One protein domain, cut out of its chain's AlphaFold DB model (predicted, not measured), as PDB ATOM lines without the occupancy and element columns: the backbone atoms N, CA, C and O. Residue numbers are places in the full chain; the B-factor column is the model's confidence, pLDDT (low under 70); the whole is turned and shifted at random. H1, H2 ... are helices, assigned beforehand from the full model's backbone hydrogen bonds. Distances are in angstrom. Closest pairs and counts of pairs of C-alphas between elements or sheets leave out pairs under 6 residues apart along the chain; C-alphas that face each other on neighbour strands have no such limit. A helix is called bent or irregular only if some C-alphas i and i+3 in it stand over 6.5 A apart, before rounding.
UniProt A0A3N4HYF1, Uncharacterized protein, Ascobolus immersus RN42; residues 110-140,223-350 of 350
ATOM      1  N   TRP A 110     -26.567 -27.110  21.387       47.59
ATOM      2  CA  TRP A 110     -25.339 -26.928  20.622       47.59
ATOM      3  C   TRP A 110     -24.664 -28.221  20.158       47.59
ATOM      4  O   TRP A 110     -23.814 -28.172  19.270       47.59
ATOM      5  N   GLN A 111     -25.011 -29.379  20.732       42.78
ATOM      6  CA  GLN A 111     -24.561 -30.679  20.212       42.78
ATOM      7  C   GLN A 111     -25.170 -30.997  18.839       42.78
ATOM      8  O   GLN A 111     -24.612 -31.813  18.113       42.78
ATOM      9  N   ALA A 112     -26.278 -30.347  18.479       43.75
ATOM     10  CA  ALA A 112     -26.932 -30.495  17.184       43.75
ATOM     11  C   ALA A 112     -26.271 -29.671  16.057       43.75
ATOM     12  O   ALA A 112     -26.443 -29.987  14.882       43.75
ATOM     13  N   THR A 113     -25.411 -28.697  16.383       42.03
ATOM     14  CA  THR A 113     -24.586 -28.009  15.379       42.03
ATOM     15  C   THR A 113     -23.246 -28.736  15.168       42.03
ATOM     16  O   THR A 113     -22.496 -28.900  16.135       42.03
ATOM     17  N   PRO A 114     -22.873 -29.127  13.927       43.31
ATOM     18  CA  PRO A 114     -21.624 -29.853  13.633       43.31
ATOM     19  C   PRO A 114     -20.335 -29.132  14.070       43.31
ATOM     20  O   PRO A 114     -19.285 -29.754  14.214       43.31
ATOM     21  N   ASP A 115     -20.420 -27.828  14.338       47.88
ATOM     22  CA  ASP A 115     -19.326 -26.948  14.753       47.88
ATOM     23  C   ASP A 115     -19.307 -26.713  16.285       47.88
ATOM     24  O   ASP A 115     -19.071 -25.609  16.771       47.88
ATOM     25  N   TYR A 116     -19.511 -27.767  17.086       35.19
ATOM     26  CA  TYR A 116     -19.550 -27.733  18.564       35.19
ATOM     27  C   TYR A 116     -18.371 -26.987  19.237       35.19
ATOM     28  O   TYR A 116     -18.521 -26.409  20.314       35.19
ATOM     29  N   LYS A 117     -17.191 -26.920  18.597       41.81
ATOM     30  CA  LYS A 117     -16.049 -26.123  19.094       41.81
ATOM     31  C   LYS A 117     -16.271 -24.604  19.040       41.81
ATOM     32  O   LYS A 117     -15.642 -23.916  19.836       41.81
ATOM     33  N   ARG A 118     -17.154 -24.105  18.165       40.94
ATOM     34  CA  ARG A 118     -17.551 -22.688  18.052       40.94
ATOM     35  C   ARG A 118     -18.806 -22.339  18.855       40.94
ATOM     36  O   ARG A 118     -19.062 -21.181  19.119       40.94
ATOM     37  N   SER A 119     -19.598 -23.308  19.306       38.94
ATOM     38  CA  SER A 119     -20.826 -23.032  20.077       38.94
ATOM     39  C   SER A 119     -20.552 -22.473  21.484       38.94
ATOM     40  O   SER A 119     -21.348 -21.701  22.029       38.94
ATOM     41  N   ARG A 120     -19.405 -22.848  22.076       39.09
ATOM     42  CA  ARG A 120     -18.874 -22.194  23.280       39.09
ATOM     43  C   ARG A 120     -18.761 -20.685  23.057       39.09
ATOM     44  O   ARG A 120     -18.988 -19.933  24.007       39.09
ATOM     45  N   ASP A 121     -18.513 -20.284  21.811       41.47
ATOM     46  CA  ASP A 121     -18.411 -18.896  21.402       41.47
ATOM     47  C   ASP A 121     -19.764 -18.194  21.438       41.47
ATOM     48  O   ASP A 121     -19.757 -17.044  21.779       41.47
ATOM     49  N   CYS A 122     -20.938 -18.821  21.276       37.38
ATOM     50  CA  CYS A 122     -22.204 -18.065  21.289       37.38
ATOM     51  C   CYS A 122     -22.693 -17.655  22.688       37.38
ATOM     52  O   CYS A 122     -23.183 -16.544  22.865       37.38
ATOM     53  N   SER A 123     -22.549 -18.506  23.716       44.16
ATOM     54  CA  SER A 123     -22.753 -18.040  25.102       44.16
ATOM     55  C   SER A 123     -21.677 -17.019  25.461       44.16
ATOM     56  O   SER A 123     -21.965 -16.058  26.162       44.16
ATOM     57  N   LEU A 124     -20.459 -17.216  24.948       44.28
ATOM     58  CA  LEU A 124     -19.374 -16.257  25.049       44.28
ATOM     59  C   LEU A 124     -19.643 -15.000  24.213       44.28
ATOM     60  O   LEU A 124     -19.164 -13.986  24.648       44.28
ATOM     61  N   ASP A 125     -20.440 -15.008  23.143       45.91
ATOM     62  CA  ASP A 125     -20.757 -13.898  22.227       45.91
ATOM     63  C   ASP A 125     -21.936 -13.113  22.767       45.91
ATOM     64  O   ASP A 125     -22.023 -11.914  22.588       45.91
ATOM     65  N   LEU A 126     -22.855 -13.782  23.459       52.16
ATOM     66  CA  LEU A 126     -23.949 -13.162  24.193       52.16
ATOM     67  C   LEU A 126     -23.414 -12.536  25.481       52.16
ATOM     68  O   LEU A 126     -23.790 -11.421  25.837       52.16
ATOM     69  N   ARG A 127     -22.466 -13.225  26.134       55.62
ATOM     70  CA  ARG A 127     -21.631 -12.652  27.191       55.62
ATOM     71  C   ARG A 127     -20.803 -11.514  26.618       55.62
ATOM     72  O   ARG A 127     -20.959 -10.426  27.117       55.62
ATOM     73  N   ILE A 128     -20.016 -11.701  25.563       53.59
ATOM     74  CA  ILE A 128     -19.168 -10.688  24.918       53.59
ATOM     75  C   ILE A 128     -20.027  -9.533  24.438       53.59
ATOM     76  O   ILE A 128     -19.637  -8.430  24.702       53.59
ATOM     77  N   ALA A 129     -21.214  -9.710  23.869       53.81
ATOM     78  CA  ALA A 129     -22.064  -8.603  23.433       53.81
ATOM     79  C   ALA A 129     -22.625  -7.814  24.620       53.81
ATOM     80  O   ALA A 129     -22.616  -6.589  24.594       53.81
ATOM     81  N   LEU A 130     -23.075  -8.489  25.686       57.28
ATOM     82  CA  LEU A 130     -23.516  -7.831  26.923       57.28
ATOM     83  C   LEU A 130     -22.333  -7.193  27.678       57.28
ATOM     84  O   LEU A 130     -22.479  -6.161  28.329       57.28
ATOM     85  N   ASN A 131     -21.162  -7.812  27.574       54.56
ATOM     86  CA  ASN A 131     -19.905  -7.382  28.160       54.56
ATOM     87  C   ASN A 131     -19.325  -6.225  27.350       54.56
ATOM     88  O   ASN A 131     -18.843  -5.294  27.957       54.56
ATOM     89  N   ASP A 132     -19.421  -6.218  26.027       59.44
ATOM     90  CA  ASP A 132     -18.977  -5.185  25.087       59.44
ATOM     91  C   ASP A 132     -19.915  -3.992  25.168       59.44
ATOM     92  O   ASP A 132     -19.466  -2.857  25.086       59.44
ATOM     93  N   LEU A 133     -21.197  -4.216  25.460       53.88
ATOM     94  CA  LEU A 133     -22.134  -3.149  25.790       53.88
ATOM     95  C   LEU A 133     -21.662  -2.299  26.989       53.88
ATOM     96  O   LEU A 133     -22.025  -1.129  27.097       53.88
ATOM     97  N   ILE A 134     -20.878  -2.881  27.908       51.00
ATOM     98  CA  ILE A 134     -20.525  -2.271  29.204       51.00
ATOM     99  C   ILE A 134     -19.023  -1.998  29.349       51.00
ATOM    100  O   ILE A 134     -18.635  -0.978  29.917       51.00
ATOM    101  N   ILE A 135     -18.181  -2.874  28.808       54.50
ATOM    102  CA  ILE A 135     -16.723  -2.752  28.685       54.50
ATOM    103  C   ILE A 135     -16.349  -1.951  27.426       54.50
ATOM    104  O   ILE A 135     -15.235  -1.438  27.370       54.50
ATOM    105  N   LEU A 136     -17.271  -1.754  26.475       47.75
ATOM    106  CA  LEU A 136     -17.167  -0.875  25.302       47.75
ATOM    107  C   LEU A 136     -15.758  -0.852  24.681       47.75
ATOM    108  O   LEU A 136     -14.979   0.097  24.824       47.75
ATOM    109  N   LYS A 137     -15.439  -1.941  23.979       43.62
ATOM    110  CA  LYS A 137     -14.200  -2.179  23.224       43.62
ATOM    111  C   LYS A 137     -14.621  -2.822  21.886       43.62
ATOM    112  O   LYS A 137     -15.551  -3.605  21.894       43.62
ATOM    113  N   LEU A 138     -14.059  -2.568  20.702       32.03
ATOM    114  CA  LEU A 138     -12.719  -2.168  20.273       32.03
ATOM    115  C   LEU A 138     -12.787  -1.581  18.853       32.03
ATOM    116  O   LEU A 138     -13.355  -2.209  17.970       32.03
ATOM    117  N   GLY A 139     -12.048  -0.495  18.625       31.83
ATOM    118  CA  GLY A 139     -11.431  -0.211  17.329       31.83
ATOM    119  C   GLY A 139     -12.321   0.430  16.268       31.83
ATOM    120  O   GLY A 139     -13.111  -0.238  15.608       31.83
ATOM    121  N   ASP A 140     -12.057   1.711  16.008       34.31
ATOM    122  CA  ASP A 140     -12.251   2.257  14.667       34.31
ATOM    123  C   ASP A 140     -11.516   1.345  13.677       34.31
ATOM    124  O   ASP A 140     -10.320   1.063  13.831       34.31
ATOM    125  N   LYS A 223      -8.780   3.804  23.479       62.09
ATOM    126  CA  LYS A 223      -9.430   4.293  24.700       62.09
ATOM    127  C   LYS A 223     -10.904   4.549  24.394       62.09
ATOM    128  O   LYS A 223     -11.224   5.201  23.402       62.09
ATOM    129  N   HIS A 224     -11.787   4.073  25.268       74.31
ATOM    130  CA  HIS A 224     -13.221   4.244  25.080       74.31
ATOM    131  C   HIS A 224     -13.610   5.734  25.007       74.31
ATOM    132  O   HIS A 224     -13.060   6.565  25.742       74.31
ATOM    133  N   VAL A 225     -14.573   6.089  24.147       83.31
ATOM    134  CA  VAL A 225     -14.954   7.491  23.900       83.31
ATOM    135  C   VAL A 225     -15.474   8.158  25.173       83.31
ATOM    136  O   VAL A 225     -15.078   9.285  25.466       83.31
ATOM    137  N   LEU A 226     -16.294   7.471  25.979       85.25
ATOM    138  CA  LEU A 226     -16.805   8.041  27.236       85.25
ATOM    139  C   LEU A 226     -15.700   8.230  28.285       85.25
ATOM    140  O   LEU A 226     -15.701   9.248  28.973       85.25
ATOM    141  N   SER A 227     -14.730   7.308  28.370       83.75
ATOM    142  CA  SER A 227     -13.562   7.464  29.260       83.75
ATOM    143  C   SER A 227     -12.723   8.659  28.827       83.75
ATOM    144  O   SER A 227     -12.395   9.523  29.632       83.75
ATOM    145  N   THR A 228     -12.462   8.769  27.522       86.25
ATOM    146  CA  THR A 228     -11.702   9.880  26.941       86.25
ATOM    147  C   THR A 228     -12.409  11.218  27.160       86.25
ATOM    148  O   THR A 228     -11.760  12.211  27.484       86.25
ATOM    149  N   ARG A 229     -13.739  11.265  27.011       88.31
ATOM    150  CA  ARG A 229     -14.538  12.465  27.299       88.31
ATOM    151  C   ARG A 229     -14.467  12.831  28.776       88.31
ATOM    152  O   ARG A 229     -14.257  13.996  29.081       88.31
ATOM    153  N   TRP A 230     -14.590  11.862  29.677       89.25
ATOM    154  CA  TRP A 230     -14.501  12.103  31.116       89.25
ATOM    155  C   TRP A 230     -13.126  12.618  31.540       89.25
ATOM    156  O   TRP A 230     -13.045  13.652  32.194       89.25
ATOM    157  N   GLU A 231     -12.052  11.953  31.104       87.38
ATOM    158  CA  GLU A 231     -10.663  12.362  31.368       87.38
ATOM    159  C   GLU A 231     -10.385  13.798  30.896       87.38
ATOM    160  O   GLU A 231      -9.563  14.497  31.484       87.38
ATOM    161  N   ARG A 232     -11.084  14.251  29.848       90.19
ATOM    162  CA  ARG A 232     -10.968  15.603  29.281       90.19
ATOM    163  C   ARG A 232     -11.996  16.603  29.820       90.19
ATOM    164  O   ARG A 232     -12.016  17.733  29.346       90.19
ATOM    165  N   GLY A 233     -12.877  16.210  30.744       91.81
ATOM    166  CA  GLY A 233     -13.960  17.073  31.234       91.81
ATOM    167  C   GLY A 233     -15.031  17.410  30.184       91.81
ATOM    168  O   GLY A 233     -15.739  18.400  30.319       91.81
ATOM    169  N   LEU A 234     -15.146  16.604  29.125       90.69
ATOM    170  CA  LEU A 234     -16.108  16.754  28.025       90.69
ATOM    171  C   LEU A 234     -17.351  15.862  28.176       90.69
ATOM    172  O   LEU A 234     -18.233  15.896  27.319       90.69
ATOM    173  N   LEU A 235     -17.409  15.018  29.209       91.88
ATOM    174  CA  LEU A 235     -18.563  14.158  29.472       91.88
ATOM    175  C   LEU A 235     -19.622  14.948  30.249       91.88
ATOM    176  O   LEU A 235     -19.437  15.230  31.430       91.88
ATOM    177  N   ARG A 236     -20.724  15.298  29.580       92.50
ATOM    178  CA  ARG A 236     -21.823  16.076  30.172       92.50
ATOM    179  C   ARG A 236     -22.814  15.191  30.926       92.50
ATOM    180  O   ARG A 236     -23.030  14.037  30.551       92.50
ATOM    181  N   ASP A 237     -23.508  15.771  31.902       92.88
ATOM    182  CA  ASP A 237     -24.537  15.075  32.687       92.88
ATOM    183  C   ASP A 237     -25.659  14.509  31.810       92.88
ATOM    184  O   ASP A 237     -26.114  13.391  32.038       92.88
ATOM    185  N   GLY A 238     -26.058  15.227  30.755       89.94
ATOM    186  CA  GLY A 238     -27.061  14.736  29.811       89.94
ATOM    187  C   GLY A 238     -26.635  13.445  29.105       89.94
ATOM    188  O   GLY A 238     -27.430  12.517  28.984       89.94
ATOM    189  N   GLN A 239     -25.361  13.323  28.716       91.12
ATOM    190  CA  GLN A 239     -24.822  12.097  28.111       91.12
ATOM    191  C   GLN A 239     -24.815  10.938  29.109       91.12
ATOM    192  O   GLN A 239     -25.205   9.824  28.761       91.12
ATOM    193  N   VAL A 240     -24.414  11.205  30.357       91.50
ATOM    194  CA  VAL A 240     -24.457  10.214  31.441       91.50
ATOM    195  C   VAL A 240     -25.887   9.721  31.654       91.50
ATOM    196  O   VAL A 240     -26.114   8.512  31.746       91.50
ATOM    197  N   GLN A 241     -26.855  10.638  31.702       90.62
ATOM    198  CA  GLN A 241     -28.266  10.308  31.877       90.62
ATOM    199  C   GLN A 241     -28.798   9.469  30.714       90.62
ATOM    200  O   GLN A 241     -29.412   8.436  30.963       90.62
ATOM    201  N   LEU A 242     -28.510   9.838  29.463       89.25
ATOM    202  CA  LEU A 242     -28.949   9.078  28.288       89.25
ATOM    203  C   LEU A 242     -28.386   7.654  28.272       89.25
ATOM    204  O   LEU A 242     -29.145   6.701  28.107       89.25
ATOM    205  N   VAL A 243     -27.081   7.488  28.514       90.44
ATOM    206  CA  VAL A 243     -26.452   6.159  28.620       90.44
ATOM    207  C   VAL A 243     -27.096   5.350  29.749       90.44
ATOM    208  O   VAL A 243     -27.447   4.186  29.560       90.44
ATOM    209  N   THR A 244     -27.322   5.978  30.905       90.12
ATOM    210  CA  THR A 244     -27.982   5.334  32.050       90.12
ATOM    211  C   THR A 244     -29.401   4.880  31.702       90.12
ATOM    212  O   THR A 244     -29.789   3.771  32.064       90.12
ATOM    213  N   VAL A 245     -30.174   5.699  30.981       89.62
ATOM    214  CA  VAL A 245     -31.528   5.349  30.527       89.62
ATOM    215  C   VAL A 245     -31.492   4.152  29.586       89.62
ATOM    216  O   VAL A 245     -32.235   3.202  29.813       89.62
ATOM    217  N   VAL A 246     -30.613   4.151  28.579       88.62
ATOM    218  CA  VAL A 246     -30.500   3.038  27.620       88.62
ATOM    219  C   VAL A 246     -30.176   1.729  28.337       88.62
ATOM    220  O   VAL A 246     -30.861   0.730  28.117       88.62
ATOM    221  N   ILE A 247     -29.200   1.741  29.251       89.56
ATOM    222  CA  ILE A 247     -28.845   0.545  30.023       89.56
ATOM    223  C   ILE A 247     -30.027   0.103  30.893       89.56
ATOM    224  O   ILE A 247     -30.386  -1.069  30.870       89.56
ATOM    225  N   ARG A 248     -30.699   1.007  31.617       91.94
ATOM    226  CA  ARG A 248     -31.864   0.637  32.444       91.94
ATOM    227  C   ARG A 248     -33.012   0.053  31.631       91.94
ATOM    228  O   ARG A 248     -33.612  -0.929  32.066       91.94
ATOM    229  N   VAL A 249     -33.306   0.631  30.467       90.50
ATOM    230  CA  VAL A 249     -34.324   0.108  29.545       90.50
ATOM    231  C   VAL A 249     -33.943  -1.297  29.094       90.50
ATOM    232  O   VAL A 249     -34.783  -2.191  29.171       90.50
ATOM    233  N   LEU A 250     -32.682  -1.520  28.714       91.31
ATOM    234  CA  LEU A 250     -32.198  -2.856  28.378       91.31
ATOM    235  C   LEU A 250     -32.392  -3.829  29.547       91.31
ATOM    236  O   LEU A 250     -33.021  -4.867  29.367       91.31
ATOM    237  N   LEU A 251     -31.903  -3.506  30.748       91.62
ATOM    238  CA  LEU A 251     -32.017  -4.396  31.912       91.62
ATOM    239  C   LEU A 251     -33.473  -4.723  32.241       91.62
ATOM    240  O   LEU A 251     -33.790  -5.858  32.600       91.62
ATOM    241  N   HIS A 252     -34.365  -3.743  32.108       94.44
ATOM    242  CA  HIS A 252     -35.792  -3.956  32.286       94.44
ATOM    243  C   HIS A 252     -36.352  -4.922  31.235       94.44
ATOM    244  O   HIS A 252     -36.968  -5.918  31.603       94.44
ATOM    245  N   ARG A 253     -36.087  -4.687  29.943       94.06
ATOM    246  CA  ARG A 253     -36.560  -5.555  28.853       94.06
ATOM    247  C   ARG A 253     -36.004  -6.973  28.957       94.06
ATOM    248  O   ARG A 253     -36.762  -7.929  28.816       94.06
ATOM    249  N   LEU A 254     -34.720  -7.121  29.277       94.06
ATOM    250  CA  LEU A 254     -34.096  -8.423  29.504       94.06
ATOM    251  C   LEU A 254     -34.738  -9.159  30.680       94.06
ATOM    252  O   LEU A 254     -35.026 -10.347  30.565       94.06
ATOM    253  N   ARG A 255     -35.015  -8.466  31.792       95.19
ATOM    254  CA  ARG A 255     -35.731  -9.059  32.927       95.19
ATOM    255  C   ARG A 255     -37.121  -9.540  32.513       95.19
ATOM    256  O   ARG A 255     -37.469 -10.672  32.830       95.19
ATOM    257  N   THR A 256     -37.872  -8.724  31.775       95.69
ATOM    258  CA  THR A 256     -39.200  -9.094  31.271       95.69
ATOM    259  C   THR A 256     -39.134 -10.316  30.357       95.69
ATOM    260  O   THR A 256     -39.919 -11.240  30.534       95.69
ATOM    261  N   LEU A 257     -38.174 -10.373  29.430       94.81
ATOM    262  CA  LEU A 257     -37.990 -11.523  28.540       94.81
ATOM    263  C   LEU A 257     -37.635 -12.800  29.307       94.81
ATOM    264  O   LEU A 257     -38.198 -13.852  29.025       94.81
ATOM    265  N   ILE A 258     -36.737 -12.706  30.289       95.06
ATOM    266  CA  ILE A 258     -36.320 -13.841  31.125       95.06
ATOM    267  C   ILE A 258     -37.480 -14.358  31.987       95.06
ATOM    268  O   ILE A 258     -37.620 -15.563  32.166       95.06
ATOM    269  N   GLN A 259     -38.311 -13.459  32.519       95.25
ATOM    270  CA  GLN A 259     -39.434 -13.807  33.395       95.25
ATOM    271  C   GLN A 259     -40.701 -14.221  32.637       95.25
ATOM    272  O   GLN A 259     -41.571 -14.857  33.225       95.25
ATOM    273  N   ALA A 260     -40.828 -13.860  31.358       95.25
ATOM    274  CA  ALA A 260     -41.993 -14.201  30.553       95.25
ATOM    275  C   ALA A 260     -42.083 -15.714  30.347       95.25
ATOM    276  O   ALA A 260     -41.154 -16.322  29.820       95.25
ATOM    277  N   GLU A 261     -43.214 -16.320  30.699       94.62
ATOM    278  CA  GLU A 261     -43.502 -17.720  30.385       94.62
ATOM    279  C   GLU A 261     -43.590 -17.904  28.860       94.62
ATOM    280  O   GLU A 261     -44.313 -17.186  28.172       94.62
ATOM    281  N   THR A 262     -42.827 -18.850  28.309       91.94
ATOM    282  CA  THR A 262     -42.907 -19.225  26.890       91.94
ATOM    283  C   THR A 262     -42.715 -20.724  26.737       91.94
ATOM    284  O   THR A 262     -41.958 -21.346  27.482       91.94
ATOM    285  N   THR A 263     -43.395 -21.301  25.751       89.81
ATOM    286  CA  THR A 263     -43.199 -22.686  25.312       89.81
ATOM    287  C   THR A 263     -41.950 -22.844  24.443       89.81
ATOM    288  O   THR A 263     -41.405 -23.939  24.345       89.81
ATOM    289  N   HIS A 264     -41.469 -21.758  23.824       87.38
ATOM    290  CA  HIS A 264     -40.362 -21.782  22.869       87.38
ATOM    291  C   HIS A 264     -39.175 -20.966  23.380       87.38
ATOM    292  O   HIS A 264     -39.058 -19.764  23.132       87.38
ATOM    293  N   GLU A 265     -38.254 -21.646  24.058       86.69
ATOM    294  CA  GLU A 265     -37.053 -21.038  24.636       86.69
ATOM    295  C   GLU A 265     -36.172 -20.335  23.594       86.69
ATOM    296  O   GLU A 265     -35.663 -19.242  23.829       86.69
ATOM    297  N   ALA A 266     -36.073 -20.920  22.397       81.56
ATOM    298  CA  ALA A 266     -35.391 -20.338  21.245       81.56
ATOM    299  C   ALA A 266     -35.859 -18.900  20.957       81.56
ATOM    300  O   ALA A 266     -35.044 -17.992  20.797       81.56
ATOM    301  N   VAL A 267     -37.178 -18.675  20.956       82.94
ATOM    302  CA  VAL A 267     -37.777 -17.358  20.697       82.94
ATOM    303  C   VAL A 267     -37.386 -16.360  21.787       82.94
ATOM    304  O   VAL A 267     -37.078 -15.209  21.476       82.94
ATOM    305  N   ARG A 268     -37.328 -16.800  23.052       88.44
ATOM    306  CA  ARG A 268     -36.885 -15.960  24.175       88.44
ATOM    307  C   ARG A 268     -35.420 -15.549  24.021       88.44
ATOM    308  O   ARG A 268     -35.117 -14.362  24.129       88.44
ATOM    309  N   VAL A 269     -34.528 -16.493  23.711       85.12
ATOM    310  CA  VAL A 269     -33.093 -16.221  23.504       85.12
ATOM    311  C   VAL A 269     -32.874 -15.245  22.345       85.12
ATOM    312  O   VAL A 269     -32.090 -14.304  22.470       85.12
ATOM    313  N   ILE A 270     -33.608 -15.404  21.240       81.38
ATOM    314  CA  ILE A 270     -33.566 -14.466  20.109       81.38
ATOM    315  C   ILE A 270     -34.045 -13.072  20.529       81.38
ATOM    316  O   ILE A 270     -33.431 -12.073  20.155       81.38
ATOM    317  N   GLY A 271     -35.115 -12.994  21.326       86.00
ATOM    318  CA  GLY A 271     -35.589 -11.737  21.903       86.00
ATOM    319  C   GLY A 271     -34.507 -11.051  22.736       86.00
ATOM    320  O   GLY A 271     -34.233  -9.872  22.534       86.00
ATOM    321  N   ILE A 272     -33.831 -11.804  23.608       88.50
ATOM    322  CA  ILE A 272     -32.725 -11.303  24.437       88.50
ATOM    323  C   ILE A 272     -31.598 -10.745  23.559       88.50
ATOM    324  O   ILE A 272     -31.162  -9.615  23.770       88.50
ATOM    325  N   LEU A 273     -31.157 -11.501  22.549       83.19
ATOM    326  CA  LEU A 273     -30.106 -11.078  21.618       83.19
ATOM    327  C   LEU A 273     -30.455  -9.783  20.889       83.19
ATOM    328  O   LEU A 273     -29.620  -8.888  20.762       83.19
ATOM    329  N   ARG A 274     -31.701  -9.673  20.427       84.25
ATOM    330  CA  ARG A 274     -32.190  -8.491  19.720       84.25
ATOM    331  C   ARG A 274     -32.163  -7.249  20.606       84.25
ATOM    332  O   ARG A 274     -31.747  -6.195  20.136       84.25
ATOM    333  N   GLU A 275     -32.571  -7.368  21.866       90.19
ATOM    334  CA  GLU A 275     -32.535  -6.244  22.807       90.19
ATOM    335  C   GLU A 275     -31.102  -5.797  23.114       90.19
ATOM    336  O   GLU A 275     -30.825  -4.598  23.150       90.19
ATOM    337  N   ILE A 276     -30.170  -6.746  23.268       86.19
ATOM    338  CA  ILE A 276     -28.746  -6.438  23.471       86.19
ATOM    339  C   ILE A 276     -28.187  -5.682  22.262       86.19
ATOM    340  O   ILE A 276     -27.577  -4.626  22.423       86.19
ATOM    341  N   GLU A 277     -28.433  -6.182  21.050       82.62
ATOM    342  CA  GLU A 277     -27.952  -5.557  19.815       82.62
ATOM    343  C   GLU A 277     -28.558  -4.164  19.591       82.62
ATOM    344  O   GLU A 277     -27.857  -3.240  19.173       82.62
ATOM    345  N   TRP A 278     -29.839  -3.977  19.918       87.88
ATOM    346  CA  TRP A 278     -30.494  -2.668  19.892       87.88
ATOM    347  C   TRP A 278     -29.793  -1.667  20.817       87.88
ATOM    348  O   TRP A 278     -29.410  -0.576  20.383       87.88
ATOM    349  N   ALA A 279     -29.565  -2.048  22.077       87.38
ATOM    350  CA  ALA A 279     -28.893  -1.185  23.040       87.38
ATOM    351  C   ALA A 279     -27.464  -0.862  22.585       87.38
ATOM    352  O   ALA A 279     -27.021   0.283  22.705       87.38
ATOM    353  N   ARG A 280     -26.766  -1.850  22.011       84.94
ATOM    354  CA  ARG A 280     -25.401  -1.704  21.500       84.94
ATOM    355  C   ARG A 280     -25.335  -0.657  20.402       84.94
ATOM    356  O   ARG A 280     -24.521   0.255  20.488       84.94
ATOM    357  N   ARG A 281     -26.247  -0.713  19.429       83.31
ATOM    358  CA  ARG A 281     -26.328   0.286  18.351       83.31
ATOM    359  C   ARG A 281     -26.565   1.687  18.877       83.31
ATOM    360  O   ARG A 281     -25.894   2.610  18.434       83.31
ATOM    361  N   ILE A 282     -27.485   1.862  19.824       84.94
ATOM    362  CA  ILE A 282     -27.753   3.189  20.392       84.94
ATOM    363  C   ILE A 282     -26.521   3.722  21.120       84.94
ATOM    364  O   ILE A 282     -26.155   4.886  20.949       84.94
ATOM    365  N   LEU A 283     -25.863   2.889  21.924       86.62
ATOM    366  CA  LEU A 283     -24.653   3.302  22.625       86.62
ATOM    367  C   LEU A 283     -23.554   3.666  21.624       86.62
ATOM    368  O   LEU A 283     -23.068   4.791  21.659       86.62
ATOM    369  N   GLU A 284     -23.233   2.778  20.688       83.75
ATOM    370  CA  GLU A 284     -22.137   2.964  19.737       83.75
ATOM    371  C   GLU A 284     -22.400   4.096  18.735       83.75
ATOM    372  O   GLU A 284     -21.627   5.051  18.643       83.75
ATOM    373  N   GLN A 285     -23.514   4.011  18.007       83.44
ATOM    374  CA  GLN A 285     -23.794   4.847  16.838       83.44
ATOM    375  C   GLN A 285     -24.365   6.215  17.205       83.44
ATOM    376  O   GLN A 285     -24.181   7.170  16.452       83.44
ATOM    377  N   LEU A 286     -25.047   6.328  18.349       85.06
ATOM    378  CA  LEU A 286     -25.630   7.590  18.791       85.06
ATOM    379  C   LEU A 286     -24.825   8.198  19.939       85.06
ATOM    380  O   LEU A 286     -24.256   9.272  19.781       85.06
ATOM    381  N   LEU A 287     -24.749   7.533  21.092       86.19
ATOM    382  CA  LEU A 287     -24.272   8.180  22.323       86.19
ATOM    383  C   LEU A 287     -22.743   8.309  22.402       86.19
ATOM    384  O   LEU A 287     -22.222   9.302  22.922       86.19
ATOM    385  N   THR A 288     -22.013   7.339  21.854       85.50
ATOM    386  CA  THR A 288     -20.545   7.351  21.794       85.50
ATOM    387  C   THR A 288     -19.994   7.844  20.463       85.50
ATOM    388  O   THR A 288     -18.782   8.004  20.339       85.50
ATOM    389  N   SER A 289     -20.858   8.164  19.498       84.12
ATOM    390  CA  SER A 289     -20.418   8.701  18.214       84.12
ATOM    391  C   SER A 289     -19.626   9.996  18.393       84.12
ATOM    392  O   SER A 289     -19.986  10.879  19.182       84.12
ATOM    393  N   SER A 290     -18.541  10.130  17.631       79.94
ATOM    394  CA  SER A 290     -17.699  11.328  17.590       79.94
ATOM    395  C   SER A 290     -18.468  12.580  17.134       79.94
ATOM    396  O   SER A 290     -18.087  13.696  17.518       79.94
ATOM    397  N   THR A 291     -19.560  12.393  16.379       76.88
ATOM    398  CA  THR A 291     -20.418  13.449  15.819       76.88
ATOM    399  C   THR A 291     -21.516  13.909  16.777       76.88
ATOM    400  O   THR A 291     -21.980  15.047  16.682       76.88
ATOM    401  N   PHE A 292     -21.902  13.081  17.753       77.00
ATOM    402  CA  PHE A 292     -22.920  13.431  18.742       77.00
ATOM    403  C   PHE A 292     -22.345  14.381  19.802       77.00
ATOM    404  O   PHE A 292     -21.900  13.980  20.878       77.00
ATOM    405  N   ARG A 293     -22.296  15.673  19.449       75.81
ATOM    406  CA  ARG A 293     -21.779  16.768  20.292       75.81
ATOM    407  C   ARG A 293     -22.818  17.838  20.626       75.81
ATOM    408  O   ARG A 293     -22.504  18.773  21.364       75.81
ATOM    409  N   SER A 294     -24.036  17.721  20.102       82.25
ATOM    410  CA  SER A 294     -25.074  18.741  20.259       82.25
ATOM    411  C   SER A 294     -25.667  18.723  21.668       82.25
ATOM    412  O   SER A 294     -26.528  17.907  21.985       82.25
ATOM    413  N   GLU A 295     -25.243  19.676  22.498       85.88
ATOM    414  CA  GLU A 295     -25.788  19.890  23.844       85.88
ATOM    415  C   GLU A 295     -27.295  20.156  23.817       85.88
ATOM    416  O   GLU A 295     -28.044  19.648  24.645       85.88
ATOM    417  N   ARG A 296     -27.763  20.902  22.809       78.81
ATOM    418  CA  ARG A 296     -29.187  21.190  22.630       78.81
ATOM    419  C   ARG A 296     -29.993  19.917  22.377       78.81
ATOM    420  O   ARG A 296     -31.086  19.787  22.916       78.81
ATOM    421  N   LEU A 297     -29.477  18.996  21.561       81.56
ATOM    422  CA  LEU A 297     -30.147  17.721  21.299       81.56
ATOM    423  C   LEU A 297     -30.153  16.838  22.550       81.56
ATOM    424  O   LEU A 297     -31.185  16.263  22.873       81.56
ATOM    425  N   GLU A 298     -29.040  16.787  23.285       85.94
ATOM    426  CA  GLU A 298     -28.960  16.083  24.570       85.94
ATOM    427  C   GLU A 298     -29.985  16.617  25.570       85.94
ATOM    428  O   GLU A 298     -30.759  15.842  26.124       85.94
ATOM    429  N   ALA A 299     -30.042  17.939  25.752       82.38
ATOM    430  CA  ALA A 299     -30.994  18.585  26.644       82.38
ATOM    431  C   ALA A 299     -32.442  18.315  26.219       82.38
ATOM    432  O   ALA A 299     -33.281  18.050  27.072       82.38
ATOM    433  N   LEU A 300     -32.742  18.335  24.915       80.94
ATOM    434  CA  LEU A 300     -34.074  18.004  24.404       80.94
ATOM    435  C   LEU A 300     -34.452  16.544  24.669       80.94
ATOM    436  O   LEU A 300     -35.568  16.291  25.112       80.94
ATOM    437  N   LEU A 301     -33.539  15.597  24.431       87.00
ATOM    438  CA  LEU A 301     -33.777  14.175  24.693       87.00
ATOM    439  C   LEU A 301     -33.966  13.913  26.188       87.00
ATOM    440  O   LEU A 301     -34.931  13.266  26.577       87.00
ATOM    441  N   VAL A 302     -33.084  14.452  27.030       87.25
ATOM    442  CA  VAL A 302     -33.187  14.325  28.489       87.25
ATOM    443  C   VAL A 302     -34.480  14.944  28.990       87.25
ATOM    444  O   VAL A 302     -35.207  14.292  29.728       87.25
ATOM    445  N   LYS A 303     -34.813  16.159  28.549       84.12
ATOM    446  CA  LYS A 303     -36.067  16.820  28.908       84.12
ATOM    447  C   LYS A 303     -37.271  15.962  28.524       84.12
ATOM    448  O   LYS A 303     -38.168  15.771  29.332       84.12
ATOM    449  N   HIS A 304     -37.262  15.389  27.321       84.19
ATOM    450  CA  HIS A 304     -38.333  14.507  26.864       84.19
ATOM    451  C   HIS A 304     -38.465  13.237  27.717       84.19
ATOM    452  O   HIS A 304     -39.572  12.760  27.932       84.19
ATOM    453  N   LEU A 305     -37.349  12.705  28.218       83.94
ATOM    454  CA  LEU A 305     -37.321  11.512  29.065       83.94
ATOM    455  C   LEU A 305     -37.666  11.802  30.537       83.94
ATOM    456  O   LEU A 305     -38.248  10.948  31.198       83.94
ATOM    457  N   VAL A 306     -37.288  12.972  31.063       79.12
ATOM    458  CA  VAL A 306     -37.418  13.341  32.485       79.12
ATOM    459  C   VAL A 306     -38.744  14.022  32.793       79.12
ATOM    460  O   VAL A 306     -39.354  13.705  33.811       79.12
ATOM    461  N   ASP A 307     -39.214  14.931  31.935       81.94
ATOM    462  CA  ASP A 307     -40.381  15.773  32.233       81.94
ATOM    463  C   ASP A 307     -41.695  14.978  32.282       81.94
ATOM    464  O   ASP A 307     -42.752  15.551  32.544       81.94
ATOM    465  N   GLY A 308     -41.662  13.671  31.994       65.12
ATOM    466  CA  GLY A 308     -42.842  12.812  31.994       65.12
ATOM    467  C   GLY A 308     -43.912  13.265  31.000       65.12
ATOM    468  O   GLY A 308     -45.019  12.732  31.021       65.12
ATOM    469  N   GLN A 309     -43.602  14.239  30.133       68.25
ATOM    470  CA  GLN A 309     -44.424  14.522  28.974       68.25
ATOM    471  C   GLN A 309     -44.496  13.226  28.194       68.25
ATOM    472  O   GLN A 309     -43.455  12.625  27.919       68.25
ATOM    473  N   GLU A 310     -45.720  12.783  27.900       56.06
ATOM    474  CA  GLU A 310     -45.923  11.588  27.098       56.06
ATOM    475  C   GLU A 310     -44.999  11.691  25.895       56.06
ATOM    476  O   GLU A 310     -45.041  12.675  25.140       56.06
ATOM    477  N   ALA A 311     -44.095  10.712  25.787       60.59
ATOM    478  CA  ALA A 311     -43.189  10.666  24.666       60.59
ATOM    479  C   ALA A 311     -44.042  10.812  23.409       60.59
ATOM    480  O   ALA A 311     -45.145  10.260  23.367       60.59
ATOM    481  N   ASN A 312     -43.598  11.575  22.407       66.44
ATOM    482  CA  ASN A 312     -44.386  11.662  21.187       66.44
ATOM    483  C   ASN A 312     -44.347  10.273  20.541       66.44
ATOM    484  O   ASN A 312     -43.439   9.955  19.774       66.44
ATOM    485  N   MET A 313     -45.318   9.427  20.890       59.47
ATOM    486  CA  MET A 313     -45.320   8.013  20.546       59.47
ATOM    487  C   MET A 313     -45.421   7.829  19.038       59.47
ATOM    488  O   MET A 313     -45.045   6.780  18.534       59.47
ATOM    489  N   VAL A 314     -45.867   8.851  18.298       63.94
ATOM    490  CA  VAL A 314     -45.806   8.869  16.833       63.94
ATOM    491  C   VAL A 314     -44.359   8.952  16.354       63.94
ATOM    492  O   VAL A 314     -43.985   8.226  15.440       63.94
ATOM    493  N   VAL A 315     -43.532   9.802  16.965       62.31
ATOM    494  CA  VAL A 315     -42.099   9.904  16.643       62.31
ATOM    495  C   VAL A 315     -41.365   8.642  17.078       62.31
ATOM    496  O   VAL A 315     -40.619   8.092  16.279       62.31
ATOM    497  N   VAL A 316     -41.619   8.146  18.293       56.66
ATOM    498  CA  VAL A 316     -41.003   6.906  18.794       56.66
ATOM    499  C   VAL A 316     -41.342   5.728  17.884       56.66
ATOM    500  O   VAL A 316     -40.433   5.052  17.425       56.66
ATOM    501  N   ARG A 317     -42.621   5.536  17.529       58.22
ATOM    502  CA  ARG A 317     -43.035   4.466  16.606       58.22
ATOM    503  C   ARG A 317     -42.415   4.621  15.222       58.22
ATOM    504  O   ARG A 317     -41.963   3.638  14.667       58.22
ATOM    505  N   LYS A 318     -42.333   5.842  14.680       60.88
ATOM    506  CA  LYS A 318     -41.668   6.074  13.386       60.88
ATOM    507  C   LYS A 318     -40.171   5.786  13.440       60.88
ATOM    508  O   LYS A 318     -39.626   5.275  12.469       60.88
ATOM    509  N   LEU A 319     -39.506   6.126  14.541       58.28
ATOM    510  CA  LEU A 319     -38.102   5.783  14.747       58.28
ATOM    511  C   LEU A 319     -37.929   4.270  14.885       58.28
ATOM    512  O   LEU A 319     -37.032   3.734  14.249       58.28
ATOM    513  N   ASP A 320     -38.815   3.586  15.611       60.28
ATOM    514  CA  ASP A 320     -38.838   2.122  15.692       60.28
ATOM    515  C   ASP A 320     -39.105   1.478  14.322       60.28
ATOM    516  O   ASP A 320     -38.439   0.511  13.973       60.28
ATOM    517  N   ASP A 321     -40.008   2.027  13.506       61.69
ATOM    518  CA  ASP A 321     -40.293   1.538  12.152       61.69
ATOM    519  C   ASP A 321     -39.077   1.710  11.228       61.69
ATOM    520  O   ASP A 321     -38.709   0.785  10.501       61.69
ATOM    521  N   ILE A 322     -38.414   2.873  11.274       64.62
ATOM    522  CA  ILE A 322     -37.179   3.145  10.516       64.62
ATOM    523  C   ILE A 322     -36.055   2.223  10.993       64.62
ATOM    524  O   ILE A 322     -35.345   1.638  10.174       64.62
ATOM    525  N   GLN A 323     -35.915   2.060  12.308       59.31
ATOM    526  CA  GLN A 323     -34.947   1.163  12.924       59.31
ATOM    527  C   GLN A 323     -35.227  -0.283  12.511       59.31
ATOM    528  O   GLN A 323     -34.306  -0.969  12.102       59.31
ATOM    529  N   HIS A 324     -36.477  -0.751  12.523       61.25
ATOM    530  CA  HIS A 324     -36.848  -2.094  12.072       61.25
ATOM    531  C   HIS A 324     -36.631  -2.299  10.576       61.25
ATOM    532  O   HIS A 324     -36.177  -3.372  10.175       61.25
ATOM    533  N   ALA A 325     -36.892  -1.285   9.752       63.38
ATOM    534  CA  ALA A 325     -36.571  -1.322   8.331       63.38
ATOM    535  C   ALA A 325     -35.051  -1.426   8.102       63.38
ATOM    536  O   ALA A 325     -34.609  -2.243   7.291       63.38
ATOM    537  N   ALA A 326     -34.244  -0.678   8.862       61.06
ATOM    538  CA  ALA A 326     -32.783  -0.744   8.820       61.06
ATOM    539  C   ALA A 326     -32.239  -2.075   9.383       61.06
ATOM    540  O   ALA A 326     -31.367  -2.716   8.791       61.06
ATOM    541  N   ASP A 327     -32.809  -2.550  10.488       60.94
ATOM    542  CA  ASP A 327     -32.494  -3.822  11.135       60.94
ATOM    543  C   ASP A 327     -32.931  -5.016  10.281       60.94
ATOM    544  O   ASP A 327     -32.401  -6.109  10.463       60.94
ATOM    545  N   GLY A 328     -33.839  -4.835   9.314       59.34
ATOM    546  CA  GLY A 328     -34.174  -5.824   8.288       59.34
ATOM    547  C   GLY A 328     -32.939  -6.359   7.548       59.34
ATOM    548  O   GLY A 328     -32.919  -7.522   7.138       59.34
ATOM    549  N   ALA A 329     -31.864  -5.564   7.461       52.28
ATOM    550  CA  ALA A 329     -30.576  -5.990   6.919       52.28
ATOM    551  C   ALA A 329     -29.764  -6.864   7.897       52.28
ATOM    552  O   ALA A 329     -29.152  -7.845   7.469       52.28
ATOM    553  N   SER A 330     -29.790  -6.558   9.199       54.12
ATOM    554  CA  SER A 330     -29.132  -7.338  10.269       54.12
ATOM    555  C   SER A 330     -29.924  -8.581  10.689       54.12
ATOM    556  O   SER A 330     -29.358  -9.561  11.168       54.12
ATOM    557  N   HIS A 331     -31.223  -8.596  10.389       55.03
ATOM    558  CA  HIS A 331     -32.128  -9.733  10.524       55.03
ATOM    559  C   HIS A 331     -31.697 -10.955   9.718       55.03
ATOM    560  O   HIS A 331     -32.197 -12.041   9.983       55.03
ATOM    561  N   ARG A 332     -30.788 -10.818   8.743       59.62
ATOM    562  CA  ARG A 332     -30.253 -11.973   8.012       59.62
ATOM    563  C   ARG A 332     -29.563 -12.968   8.946       59.62
ATOM    564  O   ARG A 332     -29.849 -14.153   8.844       59.62
ATOM    565  N   TYR A 333     -28.764 -12.496   9.904       59.41
ATOM    566  CA  TYR A 333     -28.095 -13.368  10.875       59.41
ATOM    567  C   TYR A 333     -29.095 -14.040  11.827       59.41
ATOM    568  O   TYR A 333     -29.095 -15.261  11.975       59.41
ATOM    569  N   LEU A 334     -30.022 -13.263  12.399       57.50
ATOM    570  CA  LEU A 334     -31.048 -13.798  13.300       57.50
ATOM    571  C   LEU A 334     -32.021 -14.743  12.583       57.50
ATOM    572  O   LEU A 334     -32.422 -15.740  13.168       57.50
ATOM    573  N   ARG A 335     -32.362 -14.499  11.309       61.19
ATOM    574  CA  ARG A 335     -33.151 -15.443  10.496       61.19
ATOM    575  C   ARG A 335     -32.421 -16.758  10.291       61.19
ATOM    576  O   ARG A 335     -33.071 -17.794  10.341       61.19
ATOM    577  N   THR A 336     -31.114 -16.731  10.046       67.12
ATOM    578  CA  THR A 336     -30.325 -17.962   9.939       67.12
ATOM    579  C   THR A 336     -30.357 -18.723  11.260       67.12
ATOM    580  O   THR A 336     -30.653 -19.912  11.262       67.12
ATOM    581  N   LEU A 337     -30.174 -18.029  12.386       60.72
ATOM    582  CA  LEU A 337     -30.242 -18.636  13.717       60.72
ATOM    583  C   LEU A 337     -31.630 -19.238  14.016       60.72
ATOM    584  O   LEU A 337     -31.726 -20.363  14.493       60.72
ATOM    585  N   VAL A 338     -32.708 -18.524  13.673       66.12
ATOM    586  CA  VAL A 338     -34.100 -19.001  13.793       66.12
ATOM    587  C   VAL A 338     -34.323 -20.252  12.950       66.12
ATOM    588  O   VAL A 338     -34.895 -21.218  13.441       66.12
ATOM    589  N   LYS A 339     -33.877 -20.242  11.689       71.81
ATOM    590  CA  LYS A 339     -34.019 -21.392  10.791       71.81
ATOM    591  C   LYS A 339     -33.296 -22.618  11.344       71.81
ATOM    592  O   LYS A 339     -33.863 -23.700  11.302       71.81
ATOM    593  N   LEU A 340     -32.094 -22.447  11.895       69.00
ATOM    594  CA  LEU A 340     -31.348 -23.541  12.522       69.00
ATOM    595  C   LEU A 340     -32.093 -24.102  13.742       69.00
ATOM    596  O   LEU A 340     -32.300 -25.306  13.825       69.00
ATOM    597  N   LEU A 341     -32.598 -23.234  14.621       63.03
ATOM    598  CA  LEU A 341     -33.360 -23.649  15.806       63.03
ATOM    599  C   LEU A 341     -34.681 -24.357  15.454       63.03
ATOM    600  O   LEU A 341     -35.092 -25.286  16.144       63.03
ATOM    601  N   GLN A 342     -35.352 -23.930  14.382       70.44
ATOM    602  CA  GLN A 342     -36.574 -24.576  13.892       70.44
ATOM    603  C   GLN A 342     -36.302 -25.941  13.253       70.44
ATOM    604  O   GLN A 342     -37.110 -26.853  13.414       70.44
ATOM    605  N   LEU A 343     -35.181 -26.092  12.537       71.50
ATOM    606  CA  LEU A 343     -34.763 -27.381  11.985       71.50
ATOM    607  C   LEU A 343     -34.464 -28.381  13.108       71.50
ATOM    608  O   LEU A 343     -34.982 -29.489  13.071       71.50
ATOM    609  N   GLU A 344     -33.759 -27.960  14.159       61.72
ATOM    610  CA  GLU A 344     -33.474 -28.821  15.316       61.72
ATOM    611  C   GLU A 344     -34.733 -29.265  16.070       61.72
ATOM    612  O   GLU A 344     -34.824 -30.413  16.501       61.72
ATOM    613  N   GLN A 345     -35.726 -28.381  16.229       66.38
ATOM    614  CA  GLN A 345     -37.005 -28.769  16.834       66.38
ATOM    615  C   GLN A 345     -37.726 -29.823  15.997       66.38
ATOM    616  O   GLN A 345     -38.247 -30.790  16.545       66.38
ATOM    617  N   ARG A 346     -37.704 -29.667  14.672       72.38
ATOM    618  CA  ARG A 346     -38.318 -30.620  13.749       72.38
ATOM    619  C   ARG A 346     -37.600 -31.971  13.757       72.38
ATOM    620  O   ARG A 346     -38.261 -32.997  13.663       72.38
ATOM    621  N   ASP A 347     -36.279 -31.974  13.902       66.19
ATOM    622  CA  ASP A 347     -35.477 -33.198  14.007       66.19
ATOM    623  C   ASP A 347     -35.635 -33.895  15.368       66.19
ATOM    624  O   ASP A 347     -35.434 -35.098  15.456       66.19
ATOM    625  N   ALA A 348     -36.001 -33.170  16.430       64.12
ATOM    626  CA  ALA A 348     -36.284 -33.756  17.744       64.12
ATOM    627  C   ALA A 348     -37.700 -34.353  17.863       64.12
ATOM    628  O   ALA A 348     -37.952 -35.156  18.764       64.12
ATOM    629  N   GLU A 349     -38.630 -33.924  17.006       78.19
ATOM    630  CA  GLU A 349     -40.012 -34.421  16.948       78.19
ATOM    631  C   GLU A 349     -40.178 -35.660  16.051       78.19
ATOM    632  O   GLU A 349     -41.168 -36.381  16.202       78.19
ATOM    633  N   ASN A 350     -39.226 -35.911  15.145       76.75
ATOM    634  CA  ASN A 350     -39.169 -37.096  14.279       76.75
ATOM    635  C   ASN A 350     -38.228 -38.157  14.856       76.75
ATOM    636  O   ASN A 350     -38.522 -39.358  14.654       76.75
TER     637      ASN A 350
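Overview. This is residues 110 to 140 and 223 to 350 of the 350 residues of an uncharacterized protein of Ascobolus immersus RN42 (UniProt A0A3N4HYF1). A long helical hairpin of H3 and H4, side by side and running opposite ways, makes the core along the longest axis, and other helices are attached to it over short stretches. H1 packs slantwise on H4 with residues 126 to 133, H7 packs on the first part of H4 and runs on beyond the hairpin's turn, H5 packs on the first part of H3, and residues 313 to 322 of H6 stick out. The printed part has 159 residues with seven named helices, H1 to H7 in that order, and no named strand; the class is all helix. It is only just loose, close to compact, with a radius of gyration of the C-alphas of 18.5 A, and elongated, spanning 60 by 37 by 28 A.

Along the chain. H1, residues 116 to 135, begins with C-alpha 116 at (-19.550, -27.733, 18.564) and is 27.1 A long. It has a kink of 35 degrees near residue 127 and is neither bent nor irregular, but only just: C-alphas 117 and 120 are 6.4 A apart. H2 is residues 225 to 231. H3, residues 237 to 259, begins with C-alpha 237 at (-24.537, 15.075, 32.687) and is 32.5 A long. H4, residues 265 to 287, is 32.0 A long; it too is neither bent nor irregular, but only just, with C-alphas 284 and 287 6.2 A apart. H5 is residues 295 to 306, 15.9 A long, and H6 residues 313 to 327, 19.8 A. H7, residues 331 to 349, is 26.7 A long and ends with C-alpha 349 at (-40.012, -34.421, 16.948).

Arrangement. H4 is the hub, touching H1, H3 and H7. H3 and H4 form a helical hairpin at a shallow tilt of 4 degrees, opposite ways; their closest C-alphas, of Leu 254 and Ile 272, are 6.0 A apart. H1 touches H4 with residues 126 to 133 alone, at a steep tilt of 40 degrees, the same way; the closest C-alphas, of Leu 133 and Arg 280, are 5.6 A apart. H7 touches H4 with residues 334 to 341 alone, at a shallow tilt of 12 degrees, opposite ways; the closest C-alphas, of Ala 266 and Leu 341, are 6.7 A apart. H5 touches residues 238 to 242 of H3 at a steep tilt of 41 degrees, the same way; the closest C-alphas, of Gly 238 and Glu 298, are 5.7 A apart. H2 touches no helix. H6 and H7 meet only through their link, and H6 is apart from H4. Every O i to N i+4 pair is within hydrogen-bond range in H2, H3, H4, H5, H6 and H7; in H1, 11 of 16 are.

Size, cuts and confidence. The C-alphas farthest apart, of Gly 233 and Asn 350, are 62.1 A apart. Residues 141 to 222 are not printed, and C-alphas 140 and 223 are 10.6 A apart across this cut, which falls between H1 and H2. Of the links that are printed whole, none is long. The mean pLDDT of the printed part is 72.3; 69 residues are under 70, among them 110 to 140 and 308 to 338.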